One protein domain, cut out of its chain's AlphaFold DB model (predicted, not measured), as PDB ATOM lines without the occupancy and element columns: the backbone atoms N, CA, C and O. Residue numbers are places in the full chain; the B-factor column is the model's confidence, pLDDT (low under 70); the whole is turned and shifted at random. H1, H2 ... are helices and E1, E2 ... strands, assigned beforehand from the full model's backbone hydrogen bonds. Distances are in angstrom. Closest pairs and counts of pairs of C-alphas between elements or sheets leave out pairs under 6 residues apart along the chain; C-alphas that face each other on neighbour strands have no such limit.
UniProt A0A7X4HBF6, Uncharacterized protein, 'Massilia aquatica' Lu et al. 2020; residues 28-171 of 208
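This is residues 28 to 171 of the 208 residues of an uncharacterized protein of 'Massilia aquatica' Lu et al. 2020 (UniProt A0A7X4HBF6). With little regular structure, this is a body of long loops round a small patch, where residues 89 to 90 and 122 to 123 pair antiparallel with E1 on either side, and short helices are scattered about it. The printed part has 144 residues, 40 of them in named elements, ordered H1 H2 H3 H4 E1 H5: mostly helix. It is compact, radius of gyration of the C-alphas 15.9 A, spans 49 by 34 by 24 A.

H1, residues 42 to 53, touches no helix and is only just apart from H5, residues 161 to 169, at 8.0 A. H5 only just touches H3, residues 85 to 88, with 3 pairs of C-alphas within 8 A, the closest Leu 85 and Ala 166 at 7.3 A. H2, residues 60 to 66, is close to H3 but not clearly touching: the closest C-alphas, Val 60 and Asp 86, are 7.9 A apart. E1, residues 109 to 111, pairs with no named strand; its closest C-alpha to H3 is Phe 111, 5.4 A from Phe 88. H4, residues 92 to 96, is only just apart from E1, at 8.1 A. Every O i to N i+4 pair is within hydrogen-bond range in H1, H2, H4 and H5; H3 is too short for one.

H1 runs 16.2 A from C-alpha 42 at (131.934, 260.678, 298.693); H5 runs 12.1 A to C-alpha 169 at (108.107, 270.929, 297.164). H2 measures 9.7 A, H3 5.6 A, H4 6.1 A, E1 7.2 A.

The farthest C-alphas, Asn 33 and Asn 75, are 51.3 A apart. The printed part has no cut; the links H2 to H3, H4 to E1 and E1 to H5 are long. Mean pLDDT of the printed part is 94.9, with residue 80 under 70.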
ATOM      1  N   ASP A  28     137.078 260.670 299.993       97.88
ATOM      2  CA  ASP A  28     136.927 260.673 301.438       97.88
ATOM      3  C   ASP A  28     135.526 260.147 301.772       97.88
ATOM      4  O   ASP A  28     134.544 260.545 301.150       97.88
ATOM      5  N   PHE A  29     135.441 259.214 302.718       96.88
ATOM      6  CA  PHE A  29     134.194 258.549 303.107       96.88
ATOM      7  C   PHE A  29     133.676 259.027 304.471       96.88
ATOM      8  O   PHE A  29     132.630 258.555 304.916       96.88
ATOM      9  N   ASP A  30     134.396 259.933 305.141       94.50
ATOM     10  CA  ASP A  30     134.039 260.465 306.454       94.50
ATOM     11  C   ASP A  30     134.239 261.985 306.508       94.50
ATOM     12  O   ASP A  30     135.277 262.484 306.928       94.50
ATOM     13  N   GLY A  31     133.194 262.738 306.157       90.25
ATOM     14  CA  GLY A  31     133.214 264.202 306.228       90.25
ATOM     15  C   GLY A  31     133.160 264.792 307.645       90.25
ATOM     16  O   GLY A  31     133.120 266.016 307.788       90.25
ATOM     17  N   SER A  32     133.136 263.982 308.716       93.00
ATOM     18  CA  SER A  32     132.986 264.489 310.093       93.00
ATOM     19  C   SER A  32     134.182 265.312 310.588       93.00
ATOM     20  O   SER A  32     134.050 266.081 311.545       93.00
ATOM     21  N   ASN A  33     135.335 265.183 309.931       93.62
ATOM     22  CA  ASN A  33     136.569 265.900 310.250       93.62
ATOM     23  C   ASN A  33     137.030 266.842 309.115       93.62
ATOM     24  O   ASN A  33     138.166 267.323 309.141       93.62
ATOM     25  N   GLY A  34     136.132 267.158 308.177       94.69
ATOM     26  CA  GLY A  34     136.451 267.847 306.927       94.69
ATOM     27  C   GLY A  34     136.767 266.858 305.806       94.69
ATOM     28  O   GLY A  34     136.568 265.664 305.963       94.69
ATOM     29  N   ILE A  35     137.230 267.370 304.665       97.94
ATOM     30  CA  ILE A  35     137.583 266.560 303.495       97.94
ATOM     31  C   ILE A  35     139.053 266.789 303.176       97.94
ATOM     32  O   ILE A  35     139.524 267.931 303.134       97.94
ATOM     33  N   GLY A  36     139.799 265.704 302.969       97.00
ATOM     34  CA  GLY A  36     141.205 265.789 302.589       97.00
ATOM     35  C   GLY A  36     141.414 266.647 301.335       97.00
ATOM     36  O   GLY A  36     140.684 266.523 300.357       97.00
ATOM     37  N   ALA A  37     142.454 267.486 301.320       96.69
ATOM     38  CA  ALA A  37     142.682 268.479 300.257       96.69
ATOM     39  C   ALA A  37     142.794 267.901 298.828       96.69
ATOM     40  O   ALA A  37     142.650 268.634 297.856       96.69
ATOM     41  N   THR A  38     143.081 266.604 298.690       97.06
ATOM     42  CA  THR A  38     143.183 265.897 297.400       97.06
ATOM     43  C   THR A  38     142.099 264.834 297.221       97.06
ATOM     44  O   THR A  38     142.235 263.962 296.362       97.06
ATOM     45  N   GLN A  39     141.069 264.843 298.063       98.06
ATOM     46  CA  GLN A  39     139.976 263.879 298.057       98.06
ATOM     47  C   GLN A  39     138.650 264.580 297.769       98.06
ATOM     48  O   GLN A  39     138.485 265.757 298.073       98.06
ATOM     49  N   TYR A  40     137.720 263.848 297.172       98.06
ATOM     50  CA  TYR A  40     136.335 264.274 296.999       98.06
ATOM     51  C   TYR A  40     135.466 263.725 298.128       98.06
ATOM     52  O   TYR A  40     135.657 262.583 298.541       98.06
ATOM     53  N   ASP A  41     134.486 264.505 298.573       97.88
ATOM     54  CA  ASP A  41     133.478 264.075 299.541       97.88
ATOM     55  C   ASP A  41     132.539 263.025 298.936       97.88
ATOM     56  O   ASP A  41     131.588 263.353 298.226       97.88
ATOM     57  N   PHE A  42     132.786 261.744 299.209       97.56
ATOM     58  CA  PHE A  42     131.934 260.678 298.693       97.56
ATOM     59  C   PHE A  42     130.533 260.717 299.292       97.56
ATOM     60  O   PHE A  42     129.573 260.421 298.589       97.56
ATOM     61  N   VAL A  43     130.396 261.060 300.576       96.88
ATOM     62  CA  VAL A  43     129.087 261.080 301.243       96.88
ATOM     63  C   VAL A  43     128.229 262.195 300.656       96.88
ATOM     64  O   VAL A  43     127.071 261.958 300.313       96.88
ATOM     65  N   GLY A  44     128.815 263.377 300.478       97.00
ATOM     66  CA  GLY A  44     128.196 264.507 299.800       97.00
ATOM     67  C   GLY A  44     127.834 264.196 298.349       97.00
ATOM     68  O   GLY A  44     126.671 264.311 297.970       97.00
ATOM     69  N   MET A  45     128.788 263.712 297.547       97.12
ATOM     70  CA  MET A  45     128.521 263.350 296.150       97.12
ATOM     71  C   MET A  45     127.457 262.253 296.039       97.12
ATOM     72  O   MET A  45     126.572 262.330 295.197       97.12
ATOM     73  N   ALA A  46     127.473 261.248 296.917       96.88
ATOM     74  CA  ALA A  46     126.437 260.225 296.911       96.88
ATOM     75  C   ALA A  46     125.060 260.786 297.262       96.88
ATOM     76  O   ALA A  46     124.075 260.424 296.621       96.88
ATOM     77  N   ALA A  47     124.980 261.694 298.233       97.31
ATOM     78  CA  ALA A  47     123.738 262.385 298.547       97.31
ATOM     79  C   ALA A  47     123.244 263.249 297.370       97.31
ATOM     80  O   ALA A  47     122.038 263.300 297.133       97.31
ATOM     81  N   HIS A  48     124.152 263.878 296.617       98.00
ATOM     82  CA  HIS A  48     123.839 264.666 295.423       98.00
ATOM     83  C   HIS A  48     123.190 263.798 294.332       98.00
ATOM     84  O   HIS A  48     122.080 264.082 293.880       98.00
ATOM     85  N   GLU A  49     123.810 262.666 293.992       96.44
ATOM     86  CA  GLU A  49     123.269 261.732 292.992       96.44
ATOM     87  C   GLU A  49     121.952 261.073 293.444       96.44
ATOM     88  O   GLU A  49     121.047 260.810 292.641       96.44
ATOM     89  N   ILE A  50     121.800 260.826 294.750       95.75
ATOM     90  CA  ILE A  50     120.518 260.405 295.325       95.75
ATOM     91  C   ILE A  50     119.477 261.516 295.146       95.75
ATOM     92  O   ILE A  50     118.348 261.211 294.777       95.75
ATOM     93  N   GLY A  51     119.834 262.788 295.329       96.44
ATOM     94  CA  GLY A  51     118.956 263.931 295.059       96.44
ATOM     95  C   GLY A  51     118.402 263.925 293.632       96.44
ATOM     96  O   GLY A  51     117.191 264.047 293.441       96.44
ATOM     97  N   HIS A  52     119.255 263.677 292.634       96.31
ATOM     98  CA  HIS A  52     118.815 263.493 291.247       96.31
ATOM     99  C   HIS A  52     117.878 262.292 291.088       96.31
ATOM    100  O   HIS A  52     116.826 262.404 290.460       96.31
ATOM    101  N   THR A  53     118.216 261.157 291.701       93.19
ATOM    102  CA  THR A  53     117.369 259.952 291.677       93.19
ATOM    103  C   THR A  53     115.988 260.210 292.289       93.19
ATOM    104  O   THR A  53     114.982 259.695 291.808       93.19
ATOM    105  N   LEU A  54     115.921 261.055 293.318       93.81
ATOM    106  CA  LEU A  54     114.689 261.493 293.967       93.81
ATOM    107  C   LEU A  54     113.997 262.648 293.218       93.81
ATOM    108  O   LEU A  54     113.084 263.268 293.742       93.81
ATOM    109  N   GLY A  55     114.390 262.962 291.985       93.25
ATOM    110  CA  GLY A  55     113.639 263.891 291.144       93.25
ATOM    111  C   GLY A  55     114.079 265.350 291.224       93.25
ATOM    112  O   GLY A  55     113.391 266.204 290.656       93.25
ATOM    113  N   PHE A  56     115.236 265.652 291.830       97.50
ATOM    114  CA  PHE A  56     115.930 266.918 291.575       97.50
ATOM    115  C   PHE A  56     116.528 266.890 290.160       97.50
ATOM    116  O   PHE A  56     117.728 266.789 289.952       97.50
ATOM    117  N   ILE A  57     115.664 266.885 289.155       95.69
ATOM    118  CA  ILE A  57     115.993 266.848 287.730       95.69
ATOM    119  C   ILE A  57     115.134 267.884 287.022       95.69
ATOM    120  O   ILE A  57     114.087 268.265 287.540       95.69
ATOM    121  N   SER A  58     115.524 268.326 285.834       96.50
ATOM    122  CA  SER A  58     114.751 269.295 285.057       96.50
ATOM    123  C   SER A  58     114.628 268.835 283.615       96.50
ATOM    124  O   SER A  58     115.611 268.451 282.982       96.50
ATOM    125  N   GLY A  59     113.422 268.938 283.062       94.62
ATOM    126  CA  GLY A  59     113.191 268.731 281.638       94.62
ATOM    127  C   GLY A  59     113.928 269.718 280.750       94.62
ATOM    128  O   GLY A  59     114.163 269.434 279.575       94.62
ATOM    129  N   VAL A  60     114.330 270.857 281.318       95.56
ATOM    130  CA  VAL A  60     115.121 271.863 280.620       95.56
ATOM    131  C   VAL A  60     116.465 271.288 280.171       95.56
ATOM    132  O   VAL A  60     116.942 271.699 279.124       95.56
ATOM    133  N   ASP A  61     117.036 270.282 280.845       95.56
ATOM    134  CA  ASP A  61     118.252 269.611 280.354       95.56
ATOM    135  C   ASP A  61     118.021 268.893 279.018       95.56
ATOM    136  O   ASP A  61     118.867 268.912 278.121       95.56
ATOM    137  N   VAL A  62     116.846 268.275 278.861       92.38
ATOM    138  CA  VAL A  62     116.456 267.614 277.612       92.38
ATOM    139  C   VAL A  62     116.175 268.651 276.529       92.38
ATOM    140  O   VAL A  62     116.604 268.462 275.390       92.38
ATOM    141  N   LEU A  63     115.488 269.745 276.874       92.38
ATOM    142  CA  LEU A  63     115.229 270.861 275.966       92.38
ATOM    143  C   LEU A  63     116.533 271.500 275.471       92.38
ATOM    144  O   LEU A  63     116.729 271.637 274.263       92.38
ATOM    145  N   ASP A  64     117.417 271.874 276.396       94.00
ATOM    146  CA  ASP A  64     118.681 272.571 276.149       94.00
ATOM    147  C   ASP A  64     119.579 271.763 275.212       94.00
ATOM    148  O   ASP A  64     120.074 272.282 274.216       94.00
ATOM    149  N   PHE A  65     119.717 270.460 275.460       92.38
ATOM    150  CA  PHE A  65     120.546 269.609 274.615       92.38
ATOM    151  C   PHE A  65     119.942 269.377 273.222       92.38
ATOM    152  O   PHE A  65     120.676 269.314 272.235       92.38
ATOM    153  N   ASN A  66     118.619 269.219 273.113       91.69
ATOM    154  CA  ASN A  66     117.980 268.794 271.862       91.69
ATOM    155  C   ASN A  66     117.527 269.942 270.946       91.69
ATOM    156  O   ASN A  66     117.040 269.679 269.846       91.69
ATOM    157  N   SER A  67     117.695 271.197 271.367       89.69
ATOM    158  CA  SER A  67     117.262 272.362 270.589       89.69
ATOM    159  C   SER A  67     118.290 272.790 269.523       89.69
ATOM    160  O   SER A  67     119.502 272.744 269.768       89.69
ATOM    161  N   PRO A  68     117.845 273.268 268.342       90.38
ATOM    162  CA  PRO A  68     118.733 273.875 267.352       90.38
ATOM    163  C   PRO A  68     119.401 275.154 267.872       90.38
ATOM    164  O   PRO A  68     118.783 275.894 268.635       90.38
ATOM    165  N   PRO A  69     120.625 275.482 267.420       91.56
ATOM    166  CA  PRO A  69     121.448 274.766 266.441       91.56
ATOM    167  C   PRO A  69     122.278 273.604 267.014       91.56
ATOM    168  O   PRO A  69     123.036 273.003 266.257       91.56
ATOM    169  N   ASN A  70     122.189 273.300 268.314       91.06
ATOM    170  CA  ASN A  70     123.006 272.252 268.936       91.06
ATOM    171  C   ASN A  70     122.610 270.848 268.457       91.06
ATOM    172  O   ASN A  70     123.467 270.036 268.119       91.06
ATOM    173  N   ASN A  71     121.306 270.579 268.389       91.44
ATOM    174  CA  ASN A  71     120.747 269.331 267.879       91.44
ATOM    175  C   ASN A  71     119.357 269.583 267.256       91.44
ATOM    176  O   ASN A  71     118.935 270.731 267.116       91.44
ATOM    177  N   GLY A  72     118.638 268.528 266.866       85.25
ATOM    178  CA  GLY A  72     117.296 268.652 266.294       85.25
ATOM    179  C   GLY A  72     117.290 269.341 264.918       85.25
ATOM    180  O   GLY A  72     118.302 269.314 264.212       85.25
ATOM    181  N   PRO A  73     116.165 269.955 264.499       85.88
ATOM    182  CA  PRO A  73     114.908 270.092 265.233       85.88
ATOM    183  C   PRO A  73     114.194 268.751 265.412       85.88
ATOM    184  O   PRO A  73     114.223 267.894 264.533       85.88
ATOM    185  N   PHE A  74     113.520 268.619 266.544       86.81
ATOM    186  CA  PHE A  74     112.610 267.522 266.854       86.81
ATOM    187  C   PHE A  74     111.214 268.102 267.062       86.81
ATOM    188  O   PHE A  74     111.086 269.280 267.411       86.81
ATOM    189  N   ASN A  75     110.170 267.306 266.837       81.25
ATOM    190  CA  ASN A  75     108.824 267.748 267.187       81.25
ATOM    191  C   ASN A  75     108.696 267.882 268.714       81.25
ATOM    192  O   ASN A  75     109.340 267.165 269.478       81.25
ATOM    193  N   ASP A  76     107.843 268.801 269.159       71.25
ATOM    194  CA  ASP A  76     107.589 269.088 270.577       71.25
ATOM    195  C   ASP A  76     107.102 267.864 271.373       71.25
ATOM    196  O   ASP A  76     107.370 267.745 272.568       71.25
ATOM    197  N   ASN A  77     106.444 266.924 270.696       78.44
ATOM    198  CA  ASN A  77     105.963 265.668 271.261       78.44
ATOM    199  C   ASN A  77     106.989 264.520 271.257       78.44
ATOM    200  O   ASN A  77     106.675 263.441 271.762       78.44
ATOM    201  N   GLU A  78     108.186 264.709 270.693       84.00
ATOM    202  CA  GLU A  78     109.216 263.662 270.690       84.00
ATOM    203  C   GLU A  78     109.874 263.523 272.062       84.00
ATOM    204  O   GLU A  78     110.216 262.414 272.476       84.00
ATOM    205  N   PHE A  79     110.018 264.636 272.786       76.62
ATOM    206  CA  PHE A  79     110.673 264.681 274.087       76.62
ATOM    207  C   PHE A  79     109.978 265.704 274.991       76.62
ATOM    208  O   PHE A  79     110.327 266.880 274.996       76.62
ATOM    209  N   THR A  80     109.011 265.274 275.800       67.88
ATOM    210  CA  THR A  80     108.465 266.124 276.870       67.88
ATOM    211  C   THR A  80     108.699 265.459 278.219       67.88
ATOM    212  O   THR A  80     107.903 264.643 278.673       67.88
ATOM    213  N   TYR A  81     109.809 265.818 278.862       76.50
ATOM    214  CA  TYR A  81     110.169 265.348 280.201       76.50
ATOM    215  C   TYR A  81     110.028 266.483 281.214       76.50
ATOM    216  O   TYR A  81     111.021 266.919 281.772       76.50
ATOM    217  N   ALA A  82     108.821 267.001 281.442       88.00
ATOM    218  CA  ALA A  82     108.613 267.923 282.561       88.00
ATOM    219  C   ALA A  82     108.779 267.163 283.887       88.00
ATOM    220  O   ALA A  82     108.183 266.099 284.068       88.00
ATOM    221  N   SER A  83     109.586 267.696 284.799       92.12
ATOM    222  CA  SER A  83     109.779 267.124 286.133       92.12
ATOM    223  C   SER A  83     108.935 267.844 287.187       92.12
ATOM    224  O   SER A  83     108.395 268.927 286.952       92.12
ATOM    225  N   GLY A  84     108.851 267.267 288.389       94.81
ATOM    226  CA  GLY A  84     108.250 267.956 289.533       94.81
ATOM    227  C   GLY A  84     108.969 269.267 289.869       94.81
ATOM    228  O   GLY A  84     108.315 270.254 290.193       94.81
ATOM    229  N   LEU A  85     110.299 269.307 289.724       97.62
ATOM    230  CA  LEU A  85     111.107 270.497 290.005       97.62
ATOM    231  C   LEU A  85     110.795 271.652 289.040       97.62
ATOM    232  O   LEU A  85     110.782 272.809 289.460       97.62
ATOM    233  N   ASP A  86     110.478 271.351 287.776       97.62
ATOM    234  CA  ASP A  86     110.140 272.364 286.764       97.62
ATOM    235  C   ASP A  86     108.909 273.198 287.149       97.62
ATOM    236  O   ASP A  86     108.801 274.358 286.751       97.62
ATOM    237  N   MET A  87     108.005 272.650 287.971       97.06
ATOM    238  CA  MET A  87     106.813 273.363 288.452       97.06
ATOM    239  C   MET A  87     107.151 274.561 289.353       97.06
ATOM    240  O   MET A  87     106.317 275.446 289.562       97.06
ATOM    241  N   PHE A  88     108.378 274.595 289.874       98.25
ATOM    242  CA  PHE A  88     108.869 275.602 290.809       98.25
ATOM    243  C   PHE A  88     109.963 276.490 290.212       98.25
ATOM    244  O   PHE A  88     110.566 277.290 290.926       98.25
ATOM    245  N   ARG A  89     110.231 276.367 288.908       98.56
ATOM    246  CA  ARG A  89     111.213 277.179 288.188       98.56
ATOM    247  C   ARG A  89     110.531 278.402 287.585       98.56
ATOM    248  O   ARG A  89     109.624 278.267 286.770       98.56
ATOM    249  N   TYR A  90     110.992 279.594 287.949       98.69
ATOM    250  CA  TYR A  90     110.444 280.866 287.472       98.69
ATOM    251  C   TYR A  90     111.540 281.808 286.982       98.69
ATOM    252  O   TYR A  90     112.711 281.674 287.326       98.69
ATOM    253  N   SER A  91     111.138 282.793 286.188       98.56
ATOM    254  CA  SER A  91     111.916 283.991 285.881       98.56
ATOM    255  C   SER A  91     111.033 285.228 286.050       98.56
ATOM    256  O   SER A  91     109.806 285.098 286.111       98.56
ATOM    257  N   PRO A  92     111.603 286.448 286.052       97.88
ATOM    258  CA  PRO A  92     110.792 287.664 286.075       97.88
ATOM    259  C   PRO A  92     109.754 287.715 284.940       97.88
ATOM    260  O   PRO A  92     108.637 288.187 285.144       97.88
ATOM    261  N   LEU A  93     110.094 287.185 283.757       97.56
ATOM    262  CA  LEU A  93     109.180 287.132 282.612       97.56
ATOM    263  C   LEU A  93     108.055 286.111 282.819       97.56
ATOM    264  O   LEU A  93     106.894 286.404 282.524       97.56
ATOM    265  N   SER A  94     108.390 284.918 283.312       98.19
ATOM    266  CA  SER A  94     107.409 283.848 283.499       98.19
ATOM    267  C   SER A  94     106.446 284.180 284.643       98.19
ATOM    268  O   SER A  94     105.235 284.048 284.478       98.19
ATOM    269  N   SER A  95     106.960 284.731 285.750       97.62
ATOM    270  CA  SER A  95     106.154 285.166 286.893       97.62
ATOM    271  C   SER A  95     105.192 286.293 286.512       97.62
ATOM    272  O   SER A  95     104.005 286.212 286.824       97.62
ATOM    273  N   ALA A  96     105.646 287.285 285.733       97.50
ATOM    274  CA  ALA A  96     104.768 288.333 285.202       97.50
ATOM    275  C   ALA A  96     103.647 287.782 284.298       97.50
ATOM    276  O   ALA A  96     102.602 288.412 284.150       97.50
ATOM    277  N   SER A  97     103.866 286.605 283.711       97.38
ATOM    278  CA  SER A  97     102.904 285.904 282.859       97.38
ATOM    279  C   SER A  97     102.090 284.842 283.615       97.38
ATOM    280  O   SER A  97     101.221 284.214 283.017       97.38
ATOM    281  N   GLY A  98     102.349 284.632 284.912       96.56
ATOM    282  CA  GLY A  98     101.678 283.622 285.736       96.56
ATOM    283  C   GLY A  98     101.984 282.176 285.333       96.56
ATOM    284  O   GLY A  98     101.138 281.306 285.524       96.56
ATOM    285  N   VAL A  99     103.157 281.918 284.745       97.38
ATOM    286  CA  VAL A  99     103.569 280.588 284.268       97.38
ATOM    287  C   VAL A  99     104.969 280.219 284.759       97.38
ATOM    288  O   VAL A  99     105.784 281.082 285.097       97.38
ATOM    289  N   ILE A 100     105.258 278.919 284.766       97.06
ATOM    290  CA  ILE A 100     106.605 278.392 285.008       97.06
ATOM    291  C   ILE A 100     107.555 278.789 283.873       97.06
ATOM    292  O   ILE A 100     107.125 279.075 282.754       97.06
ATOM    293  N   ASP A 101     108.856 278.782 284.144       97.38
ATOM    294  CA  ASP A 101     109.889 279.005 283.139       97.38
ATOM    295  C   ASP A 101     110.569 277.691 282.734       97.38
ATOM    296  O   ASP A 101     111.595 277.295 283.290       97.38
ATOM    297  N   TRP A 102     109.999 277.034 281.725       95.06
ATOM    298  CA  TRP A 102     110.579 275.855 281.078       95.06
ATOM    299  C   TRP A 102     111.340 276.256 279.805       95.06
ATOM    300  O   TRP A 102     110.986 275.872 278.694       95.06
ATOM    301  N   THR A 103     112.352 277.116 279.946       94.31
ATOM    302  CA  THR A 103     113.202 277.549 278.824       94.31
ATOM    303  C   THR A 103     114.682 277.303 279.095       94.31
ATOM    304  O   THR A 103     115.149 277.403 280.234       94.31
ATOM    305  N   ALA A 104     115.413 277.013 278.020       91.31
ATOM    306  CA  ALA A 104     116.866 276.920 277.987       91.31
ATOM    307  C   ALA A 104     117.435 278.202 277.360       91.31
ATOM    308  O   ALA A 104     117.459 278.347 276.139       91.31
ATOM    309  N   ASP A 105     117.816 279.167 278.198       95.88
ATOM    310  CA  ASP A 105     118.444 280.420 277.774       95.88
ATOM    311  C   ASP A 105     119.207 281.091 278.930       95.88
ATOM    312  O   ASP A 105     119.206 280.619 280.067       95.88
ATOM    313  N   ALA A 106     119.842 282.230 278.652       96.00
ATOM    314  CA  ALA A 106     120.674 282.954 279.612       96.00
ATOM    315  C   ALA A 106     119.906 283.809 280.642       96.00
ATOM    316  O   ALA A 106     120.540 284.500 281.437       96.00
ATOM    317  N   ARG A 107     118.562 283.832 280.643       97.62
ATOM    318  CA  ARG A 107     117.809 284.614 281.644       97.62
ATOM    319  C   ARG A 107     117.934 283.964 283.018       97.62
ATOM    320  O   ARG A 107     117.817 282.743 283.118       97.62
ATOM    321  N   ASP A 108     118.044 284.767 284.070       97.25
ATOM    322  CA  ASP A 108     118.051 284.255 285.442       97.25
ATOM    323  C   ASP A 108     116.776 283.471 285.752       97.25
ATOM    324  O   ASP A 108     115.658 283.929 285.477       97.25
ATOM    325  N   LYS A 109     116.966 282.290 286.345       98.38
ATOM    326  CA  LYS A 109     115.900 281.400 286.802       98.38
ATOM    327  C   LYS A 109     116.037 281.187 288.304       98.38
ATOM    328  O   LYS A 109     117.151 281.090 288.817       98.38
ATOM    329  N   TYR A 110     114.920 281.106 289.008       98.75
ATOM    330  CA  TYR A 110     114.889 280.933 290.456       98.75
ATOM    331  C   TYR A 110     113.795 279.963 290.885       98.75
ATOM    332  O   TYR A 110     112.807 279.752 290.179       98.75
ATOM    333  N   PHE A 111     113.996 279.379 292.059       98.62
ATOM    334  CA  PHE A 111     113.026 278.537 292.735       98.62
ATOM    335  C   PHE A 111     111.954 279.376 293.431       98.62
ATOM    336  O   PHE A 111     112.269 280.353 294.113       98.62
ATOM    337  N   SER A 112     110.690 278.989 293.282       98.44
ATOM    338  CA  SER A 112     109.558 279.610 293.969       98.44
ATOM    339  C   SER A 112     108.403 278.624 294.127       98.44
ATOM    340  O   SER A 112     108.004 277.956 293.176       98.44
ATOM    341  N   VAL A 113     107.831 278.592 295.333       96.75
ATOM    342  CA  VAL A 113     106.647 277.787 295.695       96.75
ATOM    343  C   VAL A 113     105.338 278.583 295.650       96.75
ATOM    344  O   VAL A 113     104.272 278.044 295.929       96.75
ATOM    345  N   ASP A 114     105.409 279.869 295.304       96.88
ATOM    346  CA  ASP A 114     104.302 280.829 295.359       96.88
ATOM    347  C   ASP A 114     104.024 281.492 293.999       96.88
ATOM    348  O   ASP A 114     103.658 282.664 293.919       96.88
ATOM    349  N   GLY A 115     104.188 280.737 292.908       96.25
ATOM    350  CA  GLY A 115     103.868 281.213 291.556       96.25
ATOM    351  C   GLY A 115     104.863 282.240 291.004       96.25
ATOM    352  O   GLY A 115     104.513 283.061 290.156       96.25
ATOM    353  N   GLY A 116     106.095 282.237 291.513       97.75
ATOM    354  CA  GLY A 116     107.147 283.180 291.148       97.75
ATOM    355  C   GLY A 116     107.156 284.471 291.970       97.75
ATOM    356  O   GLY A 116     107.993 285.327 291.689       97.75
ATOM    357  N   ALA A 117     106.272 284.633 292.963       97.38
ATOM    358  CA  ALA A 117     106.167 285.875 293.733       97.38
ATOM    359  C   ALA A 117     107.390 286.130 294.632       97.38
ATOM    360  O   ALA A 117     107.848 287.271 294.736       97.38
ATOM    361  N   THR A 118     107.951 285.081 295.237       96.81
ATOM    362  CA  THR A 118     109.182 285.152 296.030       96.81
ATOM    363  C   THR A 118     110.374 284.634 295.229       96.81
ATOM    364  O   THR A 118     110.354 283.516 294.722       96.81
ATOM    365  N   LEU A 119     111.446 285.428 295.152       96.75
ATOM    366  CA  LEU A 119     112.710 285.012 294.539       96.75
ATOM    367  C   LEU A 119     113.508 284.141 295.523       96.75
ATOM    368  O   LEU A 119     114.070 284.662 296.488       96.75
ATOM    369  N   GLY A 120     113.538 282.828 295.287       97.88
ATOM    370  CA  GLY A 120     114.339 281.864 296.047       97.88
ATOM    371  C   GLY A 120     115.734 281.618 295.461       97.88
ATOM    372  O   GLY A 120     116.316 282.481 294.799       97.88
ATOM    373  N   ALA A 121     116.279 280.422 295.717       98.31
ATOM    374  CA  ALA A 121     117.580 279.999 295.198       98.31
ATOM    375  C   ALA A 121     117.616 280.046 293.666       98.31
ATOM    376  O   ALA A 121     116.646 279.680 293.000       98.31
ATOM    377  N   GLN A 122     118.737 280.498 293.106       98.50
ATOM    378  CA  GLN A 122     118.912 280.548 291.659       98.50
ATOM    379  C   GLN A 122     119.201 279.156 291.105       98.50
ATOM    380  O   GLN A 122     119.953 278.383 291.697       98.50
ATOM    381  N   PHE A 123     118.627 278.865 289.943       98.62
ATOM    382  CA  PHE A 123     118.955 277.674 289.179       98.62
ATOM    383  C   PHE A 123     120.032 277.969 288.142       98.62
ATOM    384  O   PHE A 123     120.109 279.073 287.594       98.62
ATOM    385  N   SER A 124     120.785 276.930 287.802       98.38
ATOM    386  CA  SER A 124     121.543 276.897 286.558       98.38
ATOM    387  C   SER A 124     120.603 277.006 285.348       98.38
ATOM    388  O   SER A 124     119.431 276.592 285.390       98.38
ATOM    389  N   THR A 125     121.072 277.624 284.264       97.69
ATOM    390  CA  THR A 125     120.199 278.065 283.161       97.69
ATOM    391  C   THR A 125     120.299 277.227 281.889       97.69
ATOM    392  O   THR A 125     119.472 277.409 280.994       97.69
ATOM    393  N   GLY A 126     121.234 276.276 281.830       96.75
ATOM    394  CA  GLY A 126     121.395 275.330 280.724       96.75
ATOM    395  C   GLY A 126     122.853 275.223 280.283       96.75
ATOM    396  O   GLY A 126     123.591 276.211 280.284       96.75
ATOM    397  N   ALA A 127     123.274 274.028 279.877       96.75
ATOM    398  CA  ALA A 127     124.660 273.761 279.506       96.75
ATOM    399  C   ALA A 127     125.029 274.355 278.137       96.75
ATOM    400  O   ALA A 127     126.180 274.718 277.903       96.75
ATOM    401  N   THR A 128     124.051 274.455 277.239       96.19
ATOM    402  CA  THR A 128     124.237 274.827 275.837       96.19
ATOM    403  C   THR A 128     123.834 276.275 275.587       96.19
ATOM    404  O   THR A 128     124.602 277.044 275.011       96.19
ATOM    405  N   PHE A 129     122.632 276.654 276.020       96.19
ATOM    406  CA  PHE A 129     122.049 277.975 275.769       96.19
ATOM    407  C   PHE A 129     122.060 278.894 276.994       96.19
ATOM    408  O   PHE A 129     121.643 280.051 276.906       96.19
ATOM    409  N   GLY A 130     122.527 278.378 278.130       96.62
ATOM    410  CA  GLY A 130     122.549 279.066 279.410       96.62
ATOM    411  C   GLY A 130     123.955 279.380 279.913       96.62
ATOM    412  O   GLY A 130     124.800 279.920 279.205       96.62
ATOM    413  N   ASP A 131     124.174 279.079 281.185       96.62
ATOM    414  CA  ASP A 131     125.376 279.384 281.957       96.62
ATOM    415  C   ASP A 131     126.443 278.284 281.924       96.62
ATOM    416  O   ASP A 131     127.424 278.353 282.664       96.62
ATOM    417  N   GLY A 132     126.274 277.277 281.068       96.69
ATOM    418  CA  GLY A 132     127.220 276.173 280.937       96.69
ATOM    419  C   GLY A 132     127.008 275.057 281.960       96.69
ATOM    420  O   GLY A 132     127.799 274.114 281.991       96.69
ATOM    421  N   ARG A 133     125.945 275.124 282.773       97.62
ATOM    422  CA  ARG A 133     125.590 274.118 283.782       97.62
ATOM    423  C   ARG A 133     124.194 273.553 283.533       97.62
ATOM    424  O   ARG A 133     123.317 274.230 283.002       97.62
ATOM    425  N   GLN A 134     123.991 272.292 283.906       97.19
ATOM    426  CA  GLN A 134     122.706 271.608 283.744       97.19
ATOM    427  C   GLN A 134     121.621 272.312 284.566       97.19
ATOM    428  O   GLN A 134     121.832 272.668 285.722       97.19
ATOM    429  N   ALA A 135     120.446 272.504 283.977       97.44
ATOM    430  CA  ALA A 135     119.316 273.185 284.596       97.44
ATOM    431  C   ALA A 135     118.739 272.429 285.806       97.44
ATOM    432  O   ALA A 135     118.061 273.043 286.631       97.44
ATOM    433  N   SER A 136     119.046 271.136 285.941       97.25
ATOM    434  CA  SER A 136     118.808 270.292 287.124       97.25
ATOM    435  C   SER A 136     119.688 270.616 288.339       97.25
ATOM    436  O   SER A 136     119.850 269.774 289.213       97.25
ATOM    437  N   HIS A 137     120.250 271.821 288.425       98.69
ATOM    438  CA  HIS A 137     121.150 272.225 289.501       98.69
ATOM    439  C   HIS A 137     120.849 273.629 289.999       98.69
ATOM    440  O   HIS A 137     120.321 274.480 289.271       98.69
ATOM    441  N   TRP A 138     121.274 273.905 291.228       98.56
ATOM    442  CA  TRP A 138     121.448 275.275 291.684       98.56
ATOM    443  C   TRP A 138     122.490 276.011 290.844       98.56
ATOM    444  O   TRP A 138     123.229 275.421 290.057       98.56
ATOM    445  N   LYS A 139     122.515 277.334 290.971       98.00
ATOM    446  CA  LYS A 139     123.547 278.159 290.354       98.00
ATOM    447  C   LYS A 139     124.906 277.866 291.000       98.00
ATOM    448  O   LYS A 139     125.033 277.935 292.221       98.00
ATOM    449  N   ASP A 140     125.889 277.576 290.156       96.31
ATOM    450  CA  ASP A 140     127.272 277.275 290.542       96.31
ATOM    451  C   ASP A 140     127.935 278.431 291.313       96.31
ATOM    452  O   ASP A 140     127.633 279.606 291.076       96.31
ATOM    453  N   LEU A 141     128.878 278.101 292.199       90.75
ATOM    454  CA  LEU A 141     129.719 279.038 292.961       90.75
ATOM    455  C   LEU A 141     128.949 280.032 293.848       90.75
ATOM    456  O   LEU A 141     129.462 281.099 294.197       90.75
ATOM    457  N   MET A 142     127.723 279.689 294.242       92.62
ATOM    458  CA  MET A 142     126.889 280.516 295.122       92.62
ATOM    459  C   MET A 142     126.657 279.896 296.506       92.62
ATOM    460  O   MET A 142     125.979 280.505 297.334       92.62
ATOM    461  N   MET A 143     127.219 278.707 296.769       92.75
ATOM    462  CA  MET A 143     127.030 277.958 298.022       92.75
ATOM    463  C   MET A 143     125.543 277.749 298.357       92.75
ATOM    464  O   MET A 143     125.118 277.865 299.509       92.75
ATOM    465  N   LEU A 144     124.726 277.505 297.327       97.19
ATOM    466  CA  LEU A 144     123.271 277.449 297.462       97.19
ATOM    467  C   LEU A 144     122.777 276.135 298.041       97.19
ATOM    468  O   LEU A 144     121.694 276.132 298.619       97.19
ATOM    469  N   GLY A 145     123.524 275.048 297.884       97.25
ATOM    470  CA  GLY A 145     123.062 273.736 298.291       97.25
ATOM    471  C   GLY A 145     123.939 272.604 297.810       97.25
ATOM    472  O   GLY A 145     124.900 272.813 297.077       97.25
ATOM    473  N   LEU A 146     123.551 271.403 298.219       98.12
ATOM    474  CA  LEU A 146     124.152 270.154 297.787       98.12
ATOM    475  C   LEU A 146     124.020 269.961 296.275       98.12
ATOM    476  O   LEU A 146     124.920 269.397 295.668       98.12
ATOM    477  N   MET A 147     122.930 270.443 295.667       98.25
ATOM    478  CA  MET A 147     122.694 270.339 294.219       98.25
ATOM    479  C   MET A 147     123.471 271.394 293.404       98.25
ATOM    480  O   MET A 147     122.972 271.892 292.394       98.25
ATOM    481  N   ASP A 148     124.664 271.786 293.861       97.25
ATOM    482  CA  ASP A 148     125.624 272.571 293.077       97.25
ATOM    483  C   ASP A 148     126.168 271.707 291.922       97.25
ATOM    484  O   ASP A 148     126.447 270.527 292.134       97.25
ATOM    485  N   PRO A 149     126.298 272.233 290.692       97.12
ATOM    486  CA  PRO A 149     126.743 271.449 289.540       97.12
ATOM    487  C   PRO A 149     128.231 271.100 289.558       97.12
ATOM    488  O   PRO A 149     128.709 270.433 288.632       97.12
ATOM    489  N   THR A 150     128.995 271.567 290.548       95.25
ATOM    490  CA  THR A 150     130.390 271.180 290.721       95.25
ATOM    491  C   THR A 150     130.726 270.753 292.137       95.25
ATOM    492  O   THR A 150     130.137 271.189 293.114       95.25
ATOM    493  N   ALA A 151     131.731 269.882 292.220       94.25
ATOM    494  CA  ALA A 151     132.400 269.524 293.455       94.25
ATOM    495  C   ALA A 151     133.911 269.608 293.231       94.25
ATOM    496  O   ALA A 151     134.422 269.167 292.193       94.25
ATOM    497  N   ALA A 152     134.632 270.154 294.203       95.00
ATOM    498  CA  ALA A 152     136.083 270.254 294.197       95.00
ATOM    499  C   ALA A 152     136.737 269.302 295.211       95.00
ATOM    500  O   ALA A 152     136.120 268.808 296.155       95.00
ATOM    501  N   GLN A 153     138.035 269.046 295.034       97.38
ATOM    502  CA  GLN A 153     138.816 268.326 296.042       97.38
ATOM    503  C   GLN A 153     138.978 269.178 297.307       97.38
ATOM    504  O   GLN A 153     139.228 270.381 297.220       97.38
ATOM    505  N   GLY A 154     138.865 268.549 298.476       97.00
ATOM    506  CA  GLY A 154     138.906 269.227 299.775       97.00
ATOM    507  C   GLY A 154     137.635 270.000 300.128       97.00
ATOM    508  O   GLY A 154     137.592 270.649 301.173       97.00
ATOM    509  N   GLU A 155     136.608 269.953 299.280       96.50
ATOM    510  CA  GLU A 155     135.322 270.588 299.533       96.50
ATOM    511  C   GLU A 155     134.398 269.651 300.310       96.50
ATOM    512  O   GLU A 155     134.216 268.496 299.931       96.50
ATOM    513  N   LEU A 156     133.795 270.172 301.380       96.44
ATOM    514  CA  LEU A 156     132.708 269.513 302.097       96.44
ATOM    515  C   LEU A 156     131.373 269.950 301.490       96.44
ATOM    516  O   LEU A 156     131.022 271.130 301.575       96.44
ATOM    517  N   LEU A 157     130.618 269.006 300.929       96.25
ATOM    518  CA  LEU A 157     129.334 269.295 300.296       96.25
ATOM    519  C   LEU A 157     128.214 269.224 301.340       96.25
ATOM    520  O   LEU A 157     128.109 268.269 302.111       96.25
ATOM    521  N   LEU A 158     127.361 270.248 301.388       94.56
ATOM    522  CA  LEU A 158     126.399 270.425 302.479       94.56
ATOM    523  C   LEU A 158     124.956 270.495 301.986       94.56
ATOM    524  O   LEU A 158     124.623 271.282 301.107       94.56
ATOM    525  N   ILE A 159     124.072 269.756 302.662       96.00
ATOM    526  CA  ILE A 159     122.619 269.908 302.511       96.00
ATOM    527  C   ILE A 159     122.167 271.189 303.217       96.00
ATOM    528  O   ILE A 159     122.189 271.312 304.447       96.00
ATOM    529  N   THR A 160     121.661 272.130 302.437       97.00
ATOM    530  CA  THR A 160     121.177 273.428 302.903       97.00
ATOM    531  C   THR A 160     119.653 273.454 303.057       97.00
ATOM    532  O   THR A 160     118.947 272.462 302.858       97.00
ATOM    533  N   ALA A 161     119.120 274.612 303.454       96.50
ATOM    534  CA  ALA A 161     117.678 274.838 303.486       96.50
ATOM    535  C   ALA A 161     117.051 274.857 302.081       96.50
ATOM    536  O   ALA A 161     115.897 274.457 301.953       96.50
ATOM    537  N   ASN A 162     117.801 275.270 301.054       97.81
ATOM    538  CA  ASN A 162     117.303 275.311 299.678       97.81
ATOM    539  C   ASN A 162     117.058 273.895 299.153       97.81
ATOM    540  O   ASN A 162     115.983 273.624 298.628       97.81
ATOM    541  N   ASP A 163     117.999 272.976 299.396       98.12
ATOM    542  CA  ASP A 163     117.845 271.564 299.023       98.12
ATOM    543  C   ASP A 163     116.613 270.959 299.701       98.12
ATOM    544  O   ASP A 163     115.748 270.391 299.043       98.12
ATOM    545  N   ARG A 164     116.476 271.150 301.021       96.06
ATOM    546  CA  ARG A 164     115.324 270.628 301.774       96.06
ATOM    547  C   ARG A 164     113.995 271.195 301.280       96.06
ATOM    548  O   ARG A 164     113.033 270.446 301.184       96.06
ATOM    549  N   MET A 165     113.941 272.491 300.977       95.75
ATOM    550  CA  MET A 165     112.723 273.137 300.484       95.75
ATOM    551  C   MET A 165     112.341 272.635 299.089       95.75
ATOM    552  O   MET A 165     111.167 272.387 298.833       95.75
ATOM    553  N   ALA A 166     113.318 272.451 298.200       96.94
ATOM    554  CA  ALA A 166     113.069 271.907 296.873       96.94
ATOM    555  C   ALA A 166     112.592 270.453 296.936       96.94
ATOM    556  O   ALA A 166     111.594 270.117 296.305       96.94
ATOM    557  N   MET A 167     113.248 269.616 297.748       96.56
ATOM    558  CA  MET A 167     112.849 268.219 297.945       96.56
ATOM    559  C   MET A 167     111.446 268.100 298.559       96.56
ATOM    560  O   MET A 167     110.656 267.266 298.119       96.56
ATOM    561  N   ASP A 168     111.102 268.956 299.527       94.88
ATOM    562  CA  ASP A 168     109.749 269.048 300.094       94.88
ATOM    563  C   ASP A 168     108.713 269.426 299.025       94.88
ATOM    564  O   ASP A 168     107.708 268.732 298.863       94.88
ATOM    565  N   ALA A 169     109.000 270.455 298.219       95.06
ATOM    566  CA  ALA A 169     108.107 270.929 297.164       95.06
ATOM    567  C   ALA A 169     107.814 269.866 296.091       95.06
ATOM    568  O   ALA A 169     106.697 269.808 295.573       95.06
ATOM    569  N   ILE A 170     108.780 268.994 295.787       95.00
ATOM    570  CA  ILE A 170     108.606 267.894 294.824       95.00
ATOM    571  C   ILE A 170     108.114 266.582 295.462       95.00
ATOM    572  O   ILE A 170     108.025 265.569 294.771       95.00
ATOM    573  N   GLY A 171     107.745 266.591 296.750       92.25
ATOM    574  CA  GLY A 171     107.002 265.500 297.393       92.25
ATOM    575  C   GLY A 171     107.763 264.666 298.429       92.25
ATOM    576  O   GLY A 171     107.187 263.722 298.968       92.25
TER     577      GLY A 171